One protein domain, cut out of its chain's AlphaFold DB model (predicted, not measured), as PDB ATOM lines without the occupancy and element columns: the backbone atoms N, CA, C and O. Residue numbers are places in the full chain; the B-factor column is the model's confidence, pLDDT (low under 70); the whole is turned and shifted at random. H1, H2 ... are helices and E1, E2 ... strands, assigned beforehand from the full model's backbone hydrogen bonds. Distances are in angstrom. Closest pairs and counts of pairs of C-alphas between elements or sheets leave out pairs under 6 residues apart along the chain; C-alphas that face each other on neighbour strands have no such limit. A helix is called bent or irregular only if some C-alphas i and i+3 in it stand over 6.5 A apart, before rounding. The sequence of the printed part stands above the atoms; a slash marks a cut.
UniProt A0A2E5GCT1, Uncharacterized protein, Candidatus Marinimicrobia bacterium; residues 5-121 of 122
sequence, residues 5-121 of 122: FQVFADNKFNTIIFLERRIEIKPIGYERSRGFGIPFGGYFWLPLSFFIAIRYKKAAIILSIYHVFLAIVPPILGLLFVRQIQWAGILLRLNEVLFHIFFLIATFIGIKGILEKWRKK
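What this domain is: This is residues 5 to 121 of the 122 residues of an uncharacterized protein of Candidatus Marinimicrobia bacterium (UniProt A0A2E5GCT1). A long rod runs along helix H4, with H2 and H3a beside its later half and, toward its beginning, a small three-stranded sheet partly covered on one face by H3b. H2, H3a and H4 form an up-and-down bundle, each running against the one before. The 117 printed residues hold H1 E1 E2 E3 H2 H3 H4 in that order, four named helices and three named strands; the antiparallel sheet E1 - E2 - E3 is a meander, each strand the antiparallel neighbour of the one before. The class is mostly helix; the whole is loose, with a radius of gyration of the C-alphas of 17.2 A and spans of 60 by 24 by 23 A.

How they stand to each other: H1, residues 5 to 8, only grazes the sheet. E1, residues 15 to 19, and E2, residues 22 to 26, form a hairpin; N 17 and O 24, 2.9 A apart, are within hydrogen-bond range. E2 and E3, residues 34 to 37, form another, with N 25 and O 34 at 2.7 A. H3, residues 57 to 82, assigned as one helix by its hydrogen bonds, is bent, with C-alphas 71 and 74 6.8 A apart; its arms are H3a, 57 to 71, and H3b, 74 to 82. H2, residues 42 to 53, touches H3a, closest C-alphas Phe 51 and Ala 60 at 5.8 A, a helical hairpin at a shallow tilt of 16 degrees, opposite ways. H3b is on the sheet at a height of 9.1 A. H4, residues 86 to 119, touches H3b with residues 87 to 95 alone, closest C-alphas Phe 81 and Ala 88 at 5.1 A, and H2 with 103 to 114 alone, Pro 47 and Thr 107 at 4.8 A. Every O i to N i+4 pair is within hydrogen-bond range in H3a and H3b, 7 of 8 in H2 and 29 of 30 in H4; H1 is too short for one.

Where its parts are: H1 begins at C-alpha 5, (193.822, 111.694, 107.226). H2 is 16.8 A long, H3a 21.1 A and H4 50.5 A, ending at C-alpha 119, (200.955, 134.381, 149.326).

The domain as a whole: The farthest C-alphas, Asn 11 and Lys 121, are 60.6 A apart. The printed part has no cut and no long link. Residues 5 to 15 and 28 to 30 have pLDDT under 70.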
ATOM      1  N   PHE A   5     195.164 111.938 106.690       66.25
ATOM      2  CA  PHE A   5     193.822 111.694 107.226       66.25
ATOM      3  C   PHE A   5     192.709 111.871 106.177       66.25
ATOM      4  O   PHE A   5     191.758 111.096 106.155       66.25
ATOM      5  N   GLN A   6     192.845 112.856 105.286       66.00
ATOM      6  CA  GLN A   6     191.898 113.102 104.200       66.00
ATOM      7  C   GLN A   6     192.025 112.058 103.084       66.00
ATOM      8  O   GLN A   6     191.030 111.728 102.458       66.00
ATOM      9  N   VAL A   7     193.222 111.502 102.868       67.06
ATOM     10  CA  VAL A   7     193.451 110.413 101.900       67.06
ATOM     11  C   VAL A   7     192.831 109.096 102.381       67.06
ATOM     12  O   VAL A   7     192.289 108.348 101.577       67.06
ATOM     13  N   PHE A   8     192.866 108.817 103.689       64.62
ATOM     14  CA  PHE A   8     192.233 107.624 104.276       64.62
ATOM     15  C   PHE A   8     190.706 107.719 104.386       64.62
ATOM     16  O   PHE A   8     190.037 106.704 104.595       64.62
ATOM     17  N   ALA A   9     190.151 108.923 104.278       61.69
ATOM     18  CA  ALA A   9     188.721 109.133 104.208       61.69
ATOM     19  C   ALA A   9     188.270 109.036 102.746       61.69
ATOM     20  O   ALA A   9     188.268 110.029 102.026       61.69
ATOM     21  N   ASP A  10     187.903 107.826 102.312       55.56
ATOM     22  CA  ASP A  10     187.298 107.581 100.994       55.56
ATOM     23  C   ASP A  10     186.176 108.588 100.681       55.56
ATOM     24  O   ASP A  10     185.494 109.057 101.591       55.56
ATOM     25  N   ASN A  11     185.927 108.845  99.387       53.59
ATOM     26  CA  ASN A  11     184.957 109.793  98.790       53.59
ATOM     27  C   ASN A  11     183.471 109.669  99.242       53.59
ATOM     28  O   ASN A  11     182.573 110.203  98.596       53.59
ATOM     29  N   LYS A  12     183.170 108.965 100.337       55.38
ATOM     30  CA  LYS A  12     181.839 108.765 100.931       55.38
ATOM     31  C   LYS A  12     181.445 109.828 101.977       55.38
ATOM     32  O   LYS A  12     180.431 109.644 102.649       55.38
ATOM     33  N   PHE A  13     182.202 110.920 102.144       56.88
ATOM     34  CA  PHE A  13     181.932 111.962 103.154       56.88
ATOM     35  C   PHE A  13     181.834 113.343 102.527       56.88
ATOM     36  O   PHE A  13     182.700 113.743 101.758       56.88
ATOM     37  N   ASN A  14     180.796 114.094 102.906       59.25
ATOM     38  CA  ASN A  14     180.546 115.401 102.307       59.25
ATOM     39  C   ASN A  14     181.461 116.507 102.851       59.25
ATOM     40  O   ASN A  14     181.600 117.526 102.181       59.25
ATOM     41  N   THR A  15     182.080 116.374 104.038       68.75
ATOM     42  CA  THR A  15     183.089 117.356 104.495       68.75
ATOM     43  C   THR A  15     183.859 116.890 105.737       68.75
ATOM     44  O   THR A  15     183.283 116.737 106.815       68.75
ATOM     45  N   ILE A  16     185.177 116.706 105.606       73.06
ATOM     46  CA  ILE A  16     186.106 116.839 106.739       73.06
ATOM     47  C   ILE A  16     186.495 118.314 106.777       73.06
ATOM     48  O   ILE A  16     187.046 118.824 105.802       73.06
ATOM     49  N   ILE A  17     186.181 119.002 107.870       80.06
ATOM     50  CA  ILE A  17     186.477 120.427 108.026       80.06
ATOM     51  C   ILE A  17     187.636 120.550 109.007       80.06
ATOM     52  O   ILE A  17     187.530 120.189 110.180       80.06
ATOM     53  N   PHE A  18     188.755 121.059 108.509       77.75
ATOM     54  CA  PHE A  18     189.911 121.389 109.328       77.75
ATOM     55  C   PHE A  18     189.746 122.822 109.837       77.75
ATOM     56  O   PHE A  18     189.785 123.770 109.059       77.75
ATOM     57  N   LEU A  19     189.536 122.970 111.142       81.12
ATOM     58  CA  LEU A  19     189.547 124.255 111.836       81.12
ATOM     59  C   LEU A  19     190.879 124.413 112.575       81.12
ATOM     60  O   LEU A  19     191.534 123.430 112.916       81.12
ATOM     61  N   GLU A  20     191.251 125.649 112.906       77.94
ATOM     62  CA  GLU A  20     192.545 125.964 113.538       77.94
ATOM     63  C   GLU A  20     192.843 125.169 114.818       77.94
ATOM     64  O   GLU A  20     194.001 124.937 115.155       77.94
ATOM     65  N   ARG A  21     191.804 124.766 115.561       81.38
ATOM     66  CA  ARG A  21     191.949 124.072 116.854       81.38
ATOM     67  C   ARG A  21     191.311 122.692 116.886       81.38
ATOM     68  O   ARG A  21     191.407 122.015 117.910       81.38
ATOM     69  N   ARG A  22     190.616 122.281 115.823       85.81
ATOM     70  CA  ARG A  22     189.833 121.040 115.817       85.81
ATOM     71  C   ARG A  22     189.640 120.486 114.416       85.81
ATOM     72  O   ARG A  22     189.627 121.224 113.437       85.81
ATOM     73  N   ILE A  23     189.413 119.184 114.350       84.75
ATOM     74  CA  ILE A  23     189.017 118.495 113.125       84.75
ATOM     75  C   ILE A  23     187.560 118.087 113.283       84.75
ATOM     76  O   ILE A  23     187.211 117.407 114.249       84.75
ATOM     77  N   GLU A  24     186.713 118.509 112.350       86.88
ATOM     78  CA  GLU A  24     185.312 118.110 112.270       86.88
ATOM     79  C   GLU A  24     185.090 117.081 111.170       86.88
ATOM     80  O   GLU A  24     185.607 117.190 110.059       86.88
ATOM     81  N   ILE A  25     184.257 116.100 111.485       84.69
ATOM     82  CA  ILE A  25     183.867 115.003 110.615       84.69
ATOM     83  C   ILE A  25     182.340 114.998 110.572       84.69
ATOM     84  O   ILE A  25     181.674 114.846 111.605       84.69
ATOM     85  N   LYS A  26     181.775 115.165 109.372       82.00
ATOM     86  CA  LYS A  26     180.330 115.069 109.133       82.00
ATOM     87  C   LYS A  26     180.017 113.896 108.192       82.00
ATOM     88  O   LYS A  26     180.139 114.045 106.974       82.00
ATOM     89  N   PRO A  27     179.616 112.729 108.731       71.88
ATOM     90  CA  PRO A  27     179.173 111.610 107.914       71.88
ATOM     91  C   PRO A  27     177.801 111.843 107.283       71.88
ATOM     92  O   PRO A  27     176.975 112.594 107.801       71.88
ATOM     93  N   ILE A  28     177.548 111.154 106.168       69.88
ATOM     94  CA  ILE A  28     176.230 111.112 105.524       69.88
ATOM     95  C   ILE A  28     175.225 110.479 106.501       69.88
ATOM     96  O   ILE A  28     175.525 109.463 107.125       69.88
ATOM     97  N   GLY A  29     174.048 111.094 106.658       69.88
ATOM     98  CA  GLY A  29     172.991 110.623 107.568       69.88
ATOM     99  C   GLY A  29     173.096 111.126 109.013       69.88
ATOM    100  O   GLY A  29     172.244 110.795 109.830       69.88
ATOM    101  N   TYR A  30     174.097 111.949 109.337       69.12
ATOM    102  CA  TYR A  30     174.239 112.574 110.652       69.12
ATOM    103  C   TYR A  30     173.854 114.056 110.632       69.12
ATOM    104  O   TYR A  30     174.389 114.839 109.845       69.12
ATOM    105  N   GLU A  31     173.000 114.468 111.572       71.62
ATOM    106  CA  GLU A  31     172.614 115.880 111.715       71.62
ATOM    107  C   GLU A  31     173.733 116.760 112.294       71.62
ATOM    108  O   GLU A  31     173.826 117.941 111.967       71.62
ATOM    109  N   ARG A  32     174.606 116.198 113.143       77.62
ATOM    110  CA  ARG A  32     175.664 116.943 113.850       77.62
ATOM    111  C   ARG A  32     177.057 116.451 113.474       77.62
ATOM    112  O   ARG A  32     177.292 115.243 113.445       77.62
ATOM    113  N   SER A  33     177.988 117.387 113.275       82.81
ATOM    114  CA  SER A  33     179.411 117.067 113.143       82.81
ATOM    115  C   SER A  33     179.973 116.549 114.472       82.81
ATOM    116  O   SER A  33     179.570 116.966 115.564       82.81
ATOM    117  N   ARG A  34     180.892 115.589 114.381       86.25
ATOM    118  CA  ARG A  34     181.700 115.111 115.509       86.25
ATOM    119  C   ARG A  34     183.151 115.400 115.204       86.25
ATOM    120  O   ARG A  34     183.548 115.401 114.047       86.25
ATOM    121  N   GLY A  35     183.944 115.642 116.230       85.50
ATOM    122  CA  GLY A  35     185.322 116.030 116.020       85.50
ATOM    123  C   GLY A  35     186.179 115.800 117.238       85.50
ATOM    124  O   GLY A  35     185.733 115.259 118.248       85.50
ATOM    125  N   PHE A  36     187.425 116.225 117.121       87.62
ATOM    126  CA  PHE A  36     188.363 116.237 118.226       87.62
ATOM    127  C   PHE A  36     189.274 117.458 118.128       87.62
ATOM    128  O   PHE A  36     189.544 117.973 117.039       87.62
ATOM    129  N   GLY A  37     189.710 117.945 119.289       85.38
ATOM    130  CA  GLY A  37     190.664 119.042 119.384       85.38
ATOM    131  C   GLY A  37     192.063 118.603 118.962       85.38
ATOM    132  O   GLY A  37     192.453 117.455 119.181       85.38
ATOM    133  N   ILE A  38     192.821 119.523 118.374       85.75
ATOM    134  CA  ILE A  38     194.220 119.284 118.022       85.75
ATOM    135  C   ILE A  38     195.042 119.230 119.326       85.75
ATOM    136  O   ILE A  38     194.976 120.172 120.129       85.75
ATOM    137  N   PRO A  39     195.796 118.143 119.577       85.44
ATOM    138  CA  PRO A  39     196.648 118.023 120.758       85.44
ATOM    139  C   PRO A  39     197.774 119.069 120.717       85.44
ATOM    140  O   PRO A  39     198.131 119.576 119.659       85.44
ATOM    141  N   PHE A  40     198.359 119.387 121.873       86.88
ATOM    142  CA  PHE A  40     199.466 120.347 122.005       86.88
ATOM    143  C   PHE A  40     199.171 121.784 121.514       86.88
ATOM    144  O   PHE A  40     200.092 122.562 121.272       86.88
ATOM    145  N   GLY A  41     197.893 122.166 121.406       85.00
ATOM    146  CA  GLY A  41     197.465 123.542 121.129       85.00
ATOM    147  C   GLY A  41     197.386 124.430 122.381       85.00
ATOM    148  O   GLY A  41     197.973 124.141 123.423       85.00
ATOM    149  N   GLY A  42     196.603 125.512 122.317       82.38
ATOM    150  CA  GLY A  42     196.462 126.466 123.434       82.38
ATOM    151  C   GLY A  42     195.987 125.838 124.756       82.38
ATOM    152  O   GLY A  42     196.449 126.226 125.827       82.38
ATOM    153  N   TYR A  43     195.136 124.809 124.683       88.56
ATOM    154  CA  TYR A  43     194.658 124.055 125.850       88.56
ATOM    155  C   TYR A  43     195.753 123.233 126.551       88.56
ATOM    156  O   TYR A  43     195.594 122.849 127.704       88.56
ATOM    157  N   PHE A  44     196.880 122.978 125.887       93.25
ATOM    158  CA  PHE A  44     198.039 122.333 126.498       93.25
ATOM    159  C   PHE A  44     198.977 123.361 127.133       93.25
ATOM    160  O   PHE A  44     199.352 123.241 128.301       93.25
ATOM    161  N   TRP A  45     199.342 124.388 126.361       94.12
ATOM    162  CA  TRP A  45     200.382 125.339 126.746       94.12
ATOM    163  C   TRP A  45     200.017 126.163 127.976       94.12
ATOM    164  O   TRP A  45     200.871 126.380 128.836       94.12
ATOM    165  N   LEU A  46     198.752 126.572 128.101       94.56
ATOM    166  CA  LEU A  46     198.302 127.366 129.240       94.56
ATOM    167  C   LEU A  46     198.493 126.630 130.586       94.56
ATOM    168  O   LEU A  46     199.277 127.116 131.404       94.56
ATOM    169  N   PRO A  47     197.879 125.458 130.843       95.25
ATOM    170  CA  PRO A  47     198.081 124.745 132.105       95.25
ATOM    171  C   PRO A  47     199.531 124.284 132.305       95.25
ATOM    172  O   PRO A  47     200.030 124.316 133.433       95.25
ATOM    173  N   LEU A  48     200.243 123.919 131.230       96.38
ATOM    174  CA  LEU A  48     201.660 123.568 131.320       96.38
ATOM    175  C   LEU A  48     202.498 124.735 131.856       96.38
ATOM    176  O   LEU A  48     203.323 124.532 132.749       96.38
ATOM    177  N   SER A  49     202.273 125.952 131.352       96.12
ATOM    178  CA  SER A  49     202.997 127.149 131.794       96.12
ATOM    179  C   SER A  49     202.831 127.394 133.296       96.12
ATOM    180  O   SER A  49     203.814 127.655 133.994       96.12
ATOM    181  N   PHE A  50     201.619 127.193 133.829       96.50
ATOM    182  CA  PHE A  50     201.372 127.298 135.262       96.50
ATOM    183  C   PHE A  50     202.143 126.238 136.038       96.50
ATOM    184  O   PHE A  50     202.838 126.581 136.994       96.50
ATOM    185  N   PHE A  51     202.092 124.973 135.607       96.00
ATOM    186  CA  PHE A  51     202.829 123.889 136.260       96.00
ATOM    187  C   PHE A  51     204.343 124.116 136.250       96.00
ATOM    188  O   PHE A  51     204.998 123.827 137.254       96.00
ATOM    189  N   ILE A  52     204.897 124.697 135.185       95.19
ATOM    190  CA  ILE A  52     206.307 125.104 135.129       95.19
ATOM    191  C   ILE A  52     206.585 126.216 136.151       95.19
ATOM    192  O   ILE A  52     207.517 126.088 136.951       95.19
ATOM    193  N   ALA A  53     205.755 127.264 136.203       94.50
ATOM    194  CA  ALA A  53     205.930 128.392 137.124       94.50
ATOM    195  C   ALA A  53     205.942 127.960 138.607       94.50
ATOM    196  O   ALA A  53     206.726 128.463 139.428       94.50
ATOM    197  N   ILE A  54     205.119 126.971 138.961       95.25
ATOM    198  CA  ILE A  54     205.063 126.409 140.319       95.25
ATOM    199  C   ILE A  54     206.012 125.218 140.526       95.25
ATOM    200  O   ILE A  54     206.088 124.703 141.638       95.25
ATOM    201  N   ARG A  55     206.791 124.823 139.507       93.62
ATOM    202  CA  ARG A  55     207.690 123.648 139.498       93.62
ATOM    203  C   ARG A  55     206.978 122.321 139.808       93.62
ATOM    204  O   ARG A  55     207.575 121.399 140.364       93.62
ATOM    205  N   TYR A  56     205.709 122.188 139.424       95.00
ATOM    206  CA  TYR A  56     204.915 120.989 139.692       95.00
ATOM    207  C   TYR A  56     205.101 119.919 138.605       95.00
ATOM    208  O   TYR A  56     204.233 119.669 137.767       95.00
ATOM    209  N   LYS A  57     206.260 119.246 138.647       93.75
ATOM    210  CA  LYS A  57     206.702 118.271 137.633       93.75
ATOM    211  C   LYS A  57     205.705 117.131 137.392       93.75
ATOM    212  O   LYS A  57     205.477 116.762 136.246       93.75
ATOM    213  N   LYS A  58     205.097 116.579 138.451       94.25
ATOM    214  CA  LYS A  58     204.154 115.449 138.334       94.25
ATOM    215  C   LYS A  58     202.934 115.813 137.480       94.25
ATOM    216  O   LYS A  58     202.614 115.083 136.548       94.25
ATOM    217  N   ALA A  59     202.306 116.958 137.750       93.25
ATOM    218  CA  ALA A  59     201.148 117.425 136.988       93.25
ATOM    219  C   ALA A  59     201.502 117.737 135.523       93.25
ATOM    220  O   ALA A  59     200.753 117.369 134.622       93.25
ATOM    221  N   ALA A  60     202.678 118.327 135.271       95.12
ATOM    222  CA  ALA A  60     203.171 118.579 133.916       95.12
ATOM    223  C   ALA A  60     203.384 117.286 133.104       95.12
ATOM    224  O   ALA A  60     203.015 117.226 131.930       95.12
ATOM    225  N   ILE A  61     203.933 116.236 133.727       95.94
ATOM    226  CA  ILE A  61     204.114 114.925 133.084       95.94
ATOM    227  C   ILE A  61     202.758 114.291 132.762       95.94
ATOM    228  O   ILE A  61     202.549 113.868 131.628       95.94
ATOM    229  N   ILE A  62     201.823 114.271 133.720       95.19
ATOM    230  CA  ILE A  62     200.475 113.711 133.515       95.19
ATOM    231  C   ILE A  62     199.762 114.432 132.364       95.19
ATOM    232  O   ILE A  62     199.224 113.781 131.470       95.19
ATOM    233  N   LEU A  63     199.814 115.768 132.345       95.06
ATOM    234  CA  LEU A  63     199.237 116.580 131.274       95.06
ATOM    235  C   LEU A  63     199.846 116.237 129.906       95.06
ATOM    236  O   LEU A  63     199.117 116.129 128.921       95.06
ATOM    237  N   SER A  64     201.165 116.044 129.848       95.12
ATOM    238  CA  SER A  64     201.882 115.714 128.610       95.12
ATOM    239  C   SER A  64     201.524 114.320 128.097       95.12
ATOM    240  O   SER A  64     201.194 114.174 126.924       95.12
ATOM    241  N   ILE A  65     201.504 113.310 128.973       95.50
ATOM    242  CA  ILE A  65     201.100 111.938 128.621       95.50
ATOM    243  C   ILE A  65     199.659 111.922 128.101       95.50
ATOM    244  O   ILE A  65     199.376 111.289 127.084       95.50
ATOM    245  N   TYR A  66     198.757 112.666 128.745       94.25
ATOM    246  CA  TYR A  66     197.377 112.790 128.283       94.25
ATOM    247  C   TYR A  66     197.284 113.397 126.873       94.25
ATOM    248  O   TYR A  66     196.501 112.929 126.050       94.25
ATOM    249  N   HIS A  67     198.123 114.380 126.535       94.25
ATOM    250  CA  HIS A  67     198.141 114.956 125.187       94.25
ATOM    251  C   HIS A  67     198.778 114.037 124.138       94.25
ATOM    252  O   HIS A  67     198.333 114.044 122.992       94.25
ATOM    253  N   VAL A  68     199.741 113.192 124.520       94.62
ATOM    254  CA  VAL A  68     200.228 112.106 123.650       94.62
ATOM    255  C   VAL A  68     199.095 111.122 123.352       94.62
ATOM    256  O   VAL A  68     198.882 110.767 122.196       94.62
ATOM    257  N   PHE A  69     198.307 110.740 124.361       93.44
ATOM    258  CA  PHE A  69     197.115 109.912 124.160       93.44
ATOM    259  C   PHE A  69     196.115 110.573 123.194       93.44
ATOM    260  O   PHE A  69     195.644 109.927 122.256       93.44
ATOM    261  N   LEU A  70     195.850 111.875 123.359       91.75
ATOM    262  CA  LEU A  70     194.981 112.651 122.464       91.75
ATOM    263  C   LEU A  70     195.535 112.814 121.042       91.75
ATOM    264  O   LEU A  70     194.769 113.091 120.121       91.75
ATOM    265  N   ALA A  71     196.840 112.643 120.839       91.12
ATOM    266  CA  ALA A  71     197.442 112.656 119.511       91.12
ATOM    267  C   ALA A  71     197.266 111.343 118.748       91.12
ATOM    268  O   ALA A  71     197.458 111.320 117.536       91.12
ATOM    269  N   ILE A  72     196.885 110.263 119.433       91.94
ATOM    270  CA  ILE A  72     196.789 108.925 118.843       91.94
ATOM    271  C   ILE A  72     195.332 108.461 118.804       91.94
ATOM    272  O   ILE A  72     194.812 108.125 117.741       91.94
ATOM    273  N   VAL A  73     194.641 108.471 119.945       92.81
ATOM    274  CA  VAL A  73     193.321 107.835 120.080       92.81
ATOM    275  C   VAL A  73     192.206 108.578 119.332       92.81
ATOM    276  O   VAL A  73     191.503 107.932 118.555       92.81
ATOM    277  N   PRO A  74     192.026 109.904 119.479       91.81
ATOM    278  CA  PRO A  74     191.002 110.642 118.741       91.81
ATOM    279  C   PRO A  74     191.157 110.575 117.214       91.81
ATOM    280  O   PRO A  74     190.141 110.357 116.558       91.81
ATOM    281  N   PRO A  75     192.366 110.655 116.618       89.31
ATOM    282  CA  PRO A  75     192.539 110.382 115.191       89.31
ATOM    283  C   PRO A  75     192.088 108.979 114.770       89.31
ATOM    284  O   PRO A  75     191.386 108.848 113.768       89.31
ATOM    285  N   ILE A  76     192.415 107.935 115.545       90.50
ATOM    286  CA  ILE A  76     191.952 106.562 115.271       90.50
ATOM    287  C   ILE A  76     190.423 106.482 115.353       90.50
ATOM    288  O   ILE A  76     189.786 105.922 114.461       90.50
ATOM    289  N   LEU A  77     189.812 107.081 116.378       90.75
ATOM    290  CA  LEU A  77     188.354 107.163 116.498       90.75
ATOM    291  C   LEU A  77     187.735 107.954 115.341       90.75
ATOM    292  O   LEU A  77     186.681 107.572 114.843       90.75
ATOM    293  N   GLY A  78     188.403 109.008 114.877       88.19
ATOM    294  CA  GLY A  78     188.042 109.756 113.679       88.19
ATOM    295  C   GLY A  78     187.993 108.853 112.450       88.19
ATOM    296  O   GLY A  78     186.985 108.844 111.753       88.19
ATOM    297  N   LEU A  79     189.021 108.029 112.231       85.44
ATOM    298  CA  LEU A  79     189.054 107.057 111.132       85.44
ATOM    299  C   LEU A  79     187.950 105.992 111.252       85.44
ATOM    300  O   LEU A  79     187.313 105.648 110.258       85.44
ATOM    301  N   LEU A  80     187.682 105.477 112.456       87.56
ATOM    302  CA  LEU A  80     186.583 104.527 112.680       87.56
ATOM    303  C   LEU A  80     185.219 105.178 112.425       87.56
ATOM    304  O   LEU A  80     184.344 104.571 111.809       87.56
ATOM    305  N   PHE A  81     185.047 106.426 112.855       86.19
ATOM    306  CA  PHE A  81     183.819 107.181 112.646       86.19
ATOM    307  C   PHE A  81     183.585 107.488 111.163       86.19
ATOM    308  O   PHE A  81     182.463 107.347 110.678       86.19
ATOM    309  N   VAL A  82     184.657 107.798 110.426       80.38
ATOM    310  CA  VAL A  82     184.653 107.846 108.959       80.38
ATOM    311  C   VAL A  82     184.189 106.495 108.401       80.38
ATOM    312  O   VAL A  82     183.301 106.459 107.572       80.38
ATOM    313  N   ARG A  83     184.606 105.342 108.929       80.44
ATOM    314  CA  ARG A  83     184.093 104.018 108.493       80.44
ATOM    315  C   ARG A  83     182.638 103.699 108.905       80.44
ATOM    316  O   ARG A  83     182.249 102.536 108.908       80.44
ATOM    317  N   GLN A  84     181.828 104.707 109.238       78.81
ATOM    318  CA  GLN A  84     180.428 104.611 109.682       78.81
ATOM    319  C   GLN A  84     180.207 103.811 110.972       78.81
ATOM    320  O   GLN A  84     179.084 103.409 111.296       78.81
ATOM    321  N   ILE A  85     181.259 103.636 111.767       85.75
ATOM    322  CA  ILE A  85     181.171 102.965 113.057       85.75
ATOM    323  C   ILE A  85     180.587 103.946 114.081       85.75
ATOM    324  O   ILE A  85     181.261 104.849 114.576       85.75
ATOM    325  N   GLN A  86     179.309 103.759 114.409       82.44
ATOM    326  CA  GLN A  86     178.506 104.717 115.182       82.44
ATOM    327  C   GLN A  86     179.061 104.971 116.596       82.44
ATOM    328  O   GLN A  86     179.087 106.107 117.073       82.44
ATOM    329  N   TRP A  87     179.560 103.924 117.265       88.12
ATOM    330  CA  TRP A  87     180.104 104.038 118.622       88.12
ATOM    331  C   TRP A  87     181.368 104.907 118.683       88.12
ATOM    332  O   TRP A  87     181.598 105.574 119.693       88.12
ATOM    333  N   ALA A  88     182.130 105.004 117.589       89.94
ATOM    334  CA  ALA A  88     183.276 105.905 117.510       89.94
ATOM    335  C   ALA A  88     182.845 107.380 117.605       89.94
ATOM    336  O   ALA A  88     183.516 108.178 118.255       89.94
ATOM    337  N   GLY A  89     181.678 107.735 117.057       86.94
ATOM    338  CA  GLY A  89     181.110 109.082 117.177       86.94
ATOM    339  C   GLY A  89     180.718 109.449 118.611       86.94
ATOM    340  O   GLY A  89     180.878 110.600 119.027       86.94
ATOM    341  N   ILE A  90     180.243 108.470 119.389       90.00
ATOM    342  CA  ILE A  90     179.940 108.642 120.818       90.00
ATOM    343  C   ILE A  90     181.238 108.863 121.600       90.00
ATOM    344  O   ILE A  90     181.325 109.807 122.386       90.00
ATOM    345  N   LEU A  91     182.263 108.044 121.343       92.69
ATOM    346  CA  LEU A  91     183.566 108.174 121.995       92.69
ATOM    347  C   LEU A  91     184.269 109.490 121.652       92.69
ATOM    348  O   LEU A  91     184.841 110.105 122.545       92.69
ATOM    349  N   LEU A  92     184.177 109.968 120.407       91.75
ATOM    350  CA  LEU A  92     184.690 111.288 120.020       91.75
ATOM    351  C   LEU A  92     184.034 112.404 120.837       91.75
ATOM    352  O   LEU A  92     184.733 113.256 121.384       91.75
ATOM    353  N   ARG A  93     182.704 112.362 120.993       90.44
ATOM    354  CA  ARG A  93     181.971 113.336 121.814       90.44
ATOM    355  C   ARG A  93     182.393 113.272 123.283       90.44
ATOM    356  O   ARG A  93     182.593 114.312 123.902       90.44
ATOM    357  N   LEU A  94     182.502 112.071 123.849       92.38
ATOM    358  CA  LEU A  94     182.932 111.888 125.238       92.38
ATOM    359  C   LEU A  94     184.357 112.399 125.447       92.38
ATOM    360  O   LEU A  94     184.607 113.127 126.402       92.38
ATOM    361  N   ASN A  95     185.269 112.077 124.530       92.69
ATOM    362  CA  ASN A  95     186.641 112.562 124.565       92.69
ATOM    363  C   ASN A  95     186.706 114.093 124.496       92.69
ATOM    364  O   ASN A  95     187.465 114.697 125.244       92.69
ATOM    365  N   GLU A  96     185.892 114.726 123.648       90.00
ATOM    366  CA  GLU A  96     185.808 116.187 123.560       90.00
ATOM    367  C   GLU A  96     185.351 116.801 124.891       90.00
ATOM    368  O   GLU A  96     185.972 117.745 125.375       90.00
ATOM    369  N   VAL A  97     184.325 116.243 125.540       92.19
ATOM    370  CA  VAL A  97     183.867 116.722 126.858       92.19
ATOM    371  C   VAL A  97     184.944 116.527 127.927       92.19
ATOM    372  O   VAL A  97     185.262 117.464 128.658       92.19
ATOM    373  N   LEU A  98     185.546 115.336 127.993       92.62
ATOM    374  CA  LEU A  98     186.610 115.029 128.950       92.62
ATOM    375  C   LEU A  98     187.811 115.953 128.763       92.62
ATOM    376  O   LEU A  98     188.329 116.471 129.747       92.62
ATOM    377  N   PHE A  99     188.211 116.218 127.521       91.62
ATOM    378  CA  PHE A  99     189.302 117.131 127.202       91.62
ATOM    379  C   PHE A  99     189.090 118.522 127.808       91.62
ATOM    380  O   PHE A  99     189.982 119.041 128.483       91.62
ATOM    381  N   HIS A 100     187.896 119.100 127.643       91.62
ATOM    382  CA  HIS A 100     187.573 120.403 128.229       91.62
ATOM    383  C   HIS A 100     187.563 120.357 129.765       91.62
ATOM    384  O   HIS A 100     188.074 121.276 130.407       91.62
ATOM    385  N   ILE A 101     187.045 119.280 130.367       94.50
ATOM    386  CA  ILE A 101     187.053 119.093 131.826       94.50
ATOM    387  C   ILE A 101     188.490 119.010 132.359       94.50
ATOM    388  O   ILE A 101     188.840 119.728 133.297       94.50
ATOM    389  N   PHE A 102     189.344 118.186 131.746       93.62
ATOM    390  CA  PHE A 102     190.750 118.058 132.133       93.62
ATOM    391  C   PHE A 102     191.497 119.384 132.002       93.62
ATOM    392  O   PHE A 102     192.264 119.743 132.896       93.62
ATOM    393  N   PHE A 103     191.239 120.138 130.932       94.31
ATOM    394  CA  PHE A 103     191.799 121.472 130.750       94.31
ATOM    395  C   PHE A 103     191.408 122.432 131.883       94.31
ATOM    396  O   PHE A 103     192.282 123.101 132.445       94.31
ATOM    397  N   LEU A 104     190.123 122.485 132.250       96.38
ATOM    398  CA  LEU A 104     189.634 123.353 133.325       96.38
ATOM    399  C   LEU A 104     190.250 122.977 134.676       96.38
ATOM    400  O   LEU A 104     190.743 123.852 135.388       96.38
ATOM    401  N   ILE A 105     190.293 121.682 135.002       95.88
ATOM    402  CA  ILE A 105     190.903 121.183 136.242       95.88
ATOM    403  C   ILE A 105     192.393 121.535 136.288       95.88
ATOM    404  O   ILE A 105     192.869 122.077 137.285       95.88
ATOM    405  N   ALA A 106     193.136 121.267 135.211       95.44
ATOM    406  CA  ALA A 106     194.569 121.544 135.153       95.44
ATOM    407  C   ALA A 106     194.863 123.044 135.307       95.44
ATOM    408  O   ALA A 106     195.751 123.432 136.067       95.44
ATOM    409  N   THR A 107     194.069 123.884 134.641       95.94
ATOM    410  CA  THR A 107     194.161 125.345 134.731       95.94
ATOM    411  C   THR A 107     193.871 125.836 136.148       95.94
ATOM    412  O   THR A 107     194.653 126.609 136.700       95.94
ATOM    413  N   PHE A 108     192.804 125.337 136.774       96.81
ATOM    414  CA  PHE A 108     192.441 125.698 138.143       96.81
ATOM    415  C   PHE A 108     193.533 125.319 139.152       96.81
ATOM    416  O   PHE A 108     193.933 126.145 139.973       96.81
ATOM    417  N   ILE A 109     194.071 124.097 139.057       95.88
ATOM    418  CA  ILE A 109     195.186 123.644 139.903       95.88
ATOM    419  C   ILE A 109     196.417 124.535 139.689       95.88
ATOM    420  O   ILE A 109     197.070 124.920 140.661       95.88
ATOM    421  N   GLY A 110     196.720 124.885 138.437       95.12
ATOM    422  CA  GLY A 110     197.824 125.775 138.088       95.12
ATOM    423  C   GLY A 110     197.698 127.155 138.737       95.12
ATOM    424  O   GLY A 110     198.615 127.591 139.432       95.12
ATOM    425  N   ILE A 111     196.543 127.808 138.575       96.25
ATOM    426  CA  ILE A 111     196.257 129.130 139.156       96.25
ATOM    427  C   ILE A 111     196.315 129.078 140.684       96.25
ATOM    428  O   ILE A 111     197.000 129.895 141.301       96.25
ATOM    429  N   LYS A 112     195.655 128.091 141.304       96.12
ATOM    430  CA  LYS A 112     195.678 127.905 142.762       96.12
ATOM    431  C   LYS A 112     197.113 127.780 143.282       96.12
ATOM    432  O   LYS A 112     197.474 128.451 144.246       96.12
ATOM    433  N   GLY A 113     197.944 126.976 142.618       93.94
ATOM    434  CA  GLY A 113     199.347 126.811 142.997       93.94
ATOM    435  C   GLY A 113     200.157 128.109 142.895       93.94
ATOM    436  O   GLY A 113     201.024 128.359 143.734       93.94
ATOM    437  N   ILE A 114     199.876 128.951 141.896       95.00
ATOM    438  CA  ILE A 114     200.530 130.260 141.744       95.00
ATOM    439  C   ILE A 114     200.138 131.185 142.896       95.00
ATOM    440  O   ILE A 114     201.022 131.770 143.524       95.00
ATOM    441  N   LEU A 115     198.842 131.275 143.210       95.06
ATOM    442  CA  LEU A 115     198.330 132.112 144.298       95.06
ATOM    443  C   LEU A 115     198.914 131.705 145.655       95.06
ATOM    444  O   LEU A 115     199.367 132.557 146.416       95.06
ATOM    445  N   GLU A 116     198.975 130.404 145.948       94.19
ATOM    446  CA  GLU A 116     199.572 129.901 147.190       94.19
ATOM    447  C   GLU A 116     201.069 130.217 147.288       94.19
ATOM    448  O   GLU A 116     201.560 130.570 148.362       94.19
ATOM    449  N   LYS A 117     201.802 130.111 146.175       91.56
ATOM    450  CA  LYS A 117     203.230 130.438 146.119       91.56
ATOM    451  C   LYS A 117     203.479 131.940 146.261       91.56
ATOM    452  O   LYS A 117     204.472 132.317 146.875       91.56
ATOM    453  N   TRP A 118     202.599 132.776 145.714       92.31
ATOM    454  CA  TRP A 118     202.661 134.230 145.863       92.31
ATOM    455  C   TRP A 118     202.363 134.658 147.302       92.31
ATOM    456  O   TRP A 118     203.170 135.366 147.893       92.31
ATOM    457  N   ARG A 119     201.301 134.119 147.918       92.62
ATOM    458  CA  ARG A 119     200.955 134.381 149.326       92.62
ATOM    459  C   ARG A 119     202.054 133.980 150.314       92.62
ATOM    460  O   ARG A 119     202.129 134.555 151.378       92.62
ATOM    461  N   LYS A 120     202.882 132.980 149.992       88.00
ATOM    462  CA  LYS A 120     204.031 132.578 150.829       88.00
ATOM    463  C   LYS A 120     205.258 133.488 150.679       88.00
ATOM    464  O   LYS A 120     206.211 133.319 151.431       88.00
ATOM    465  N   LYS A 121     205.292 134.338 149.648       75.75
ATOM    466  CA  LYS A 121     206.393 135.276 149.383       75.75
ATOM    467  C   LYS A 121     206.125 136.684 149.917       75.75
ATOM    468  O   LYS A 121     207.092 137.419 150.083       75.75
TER     469      LYS A 121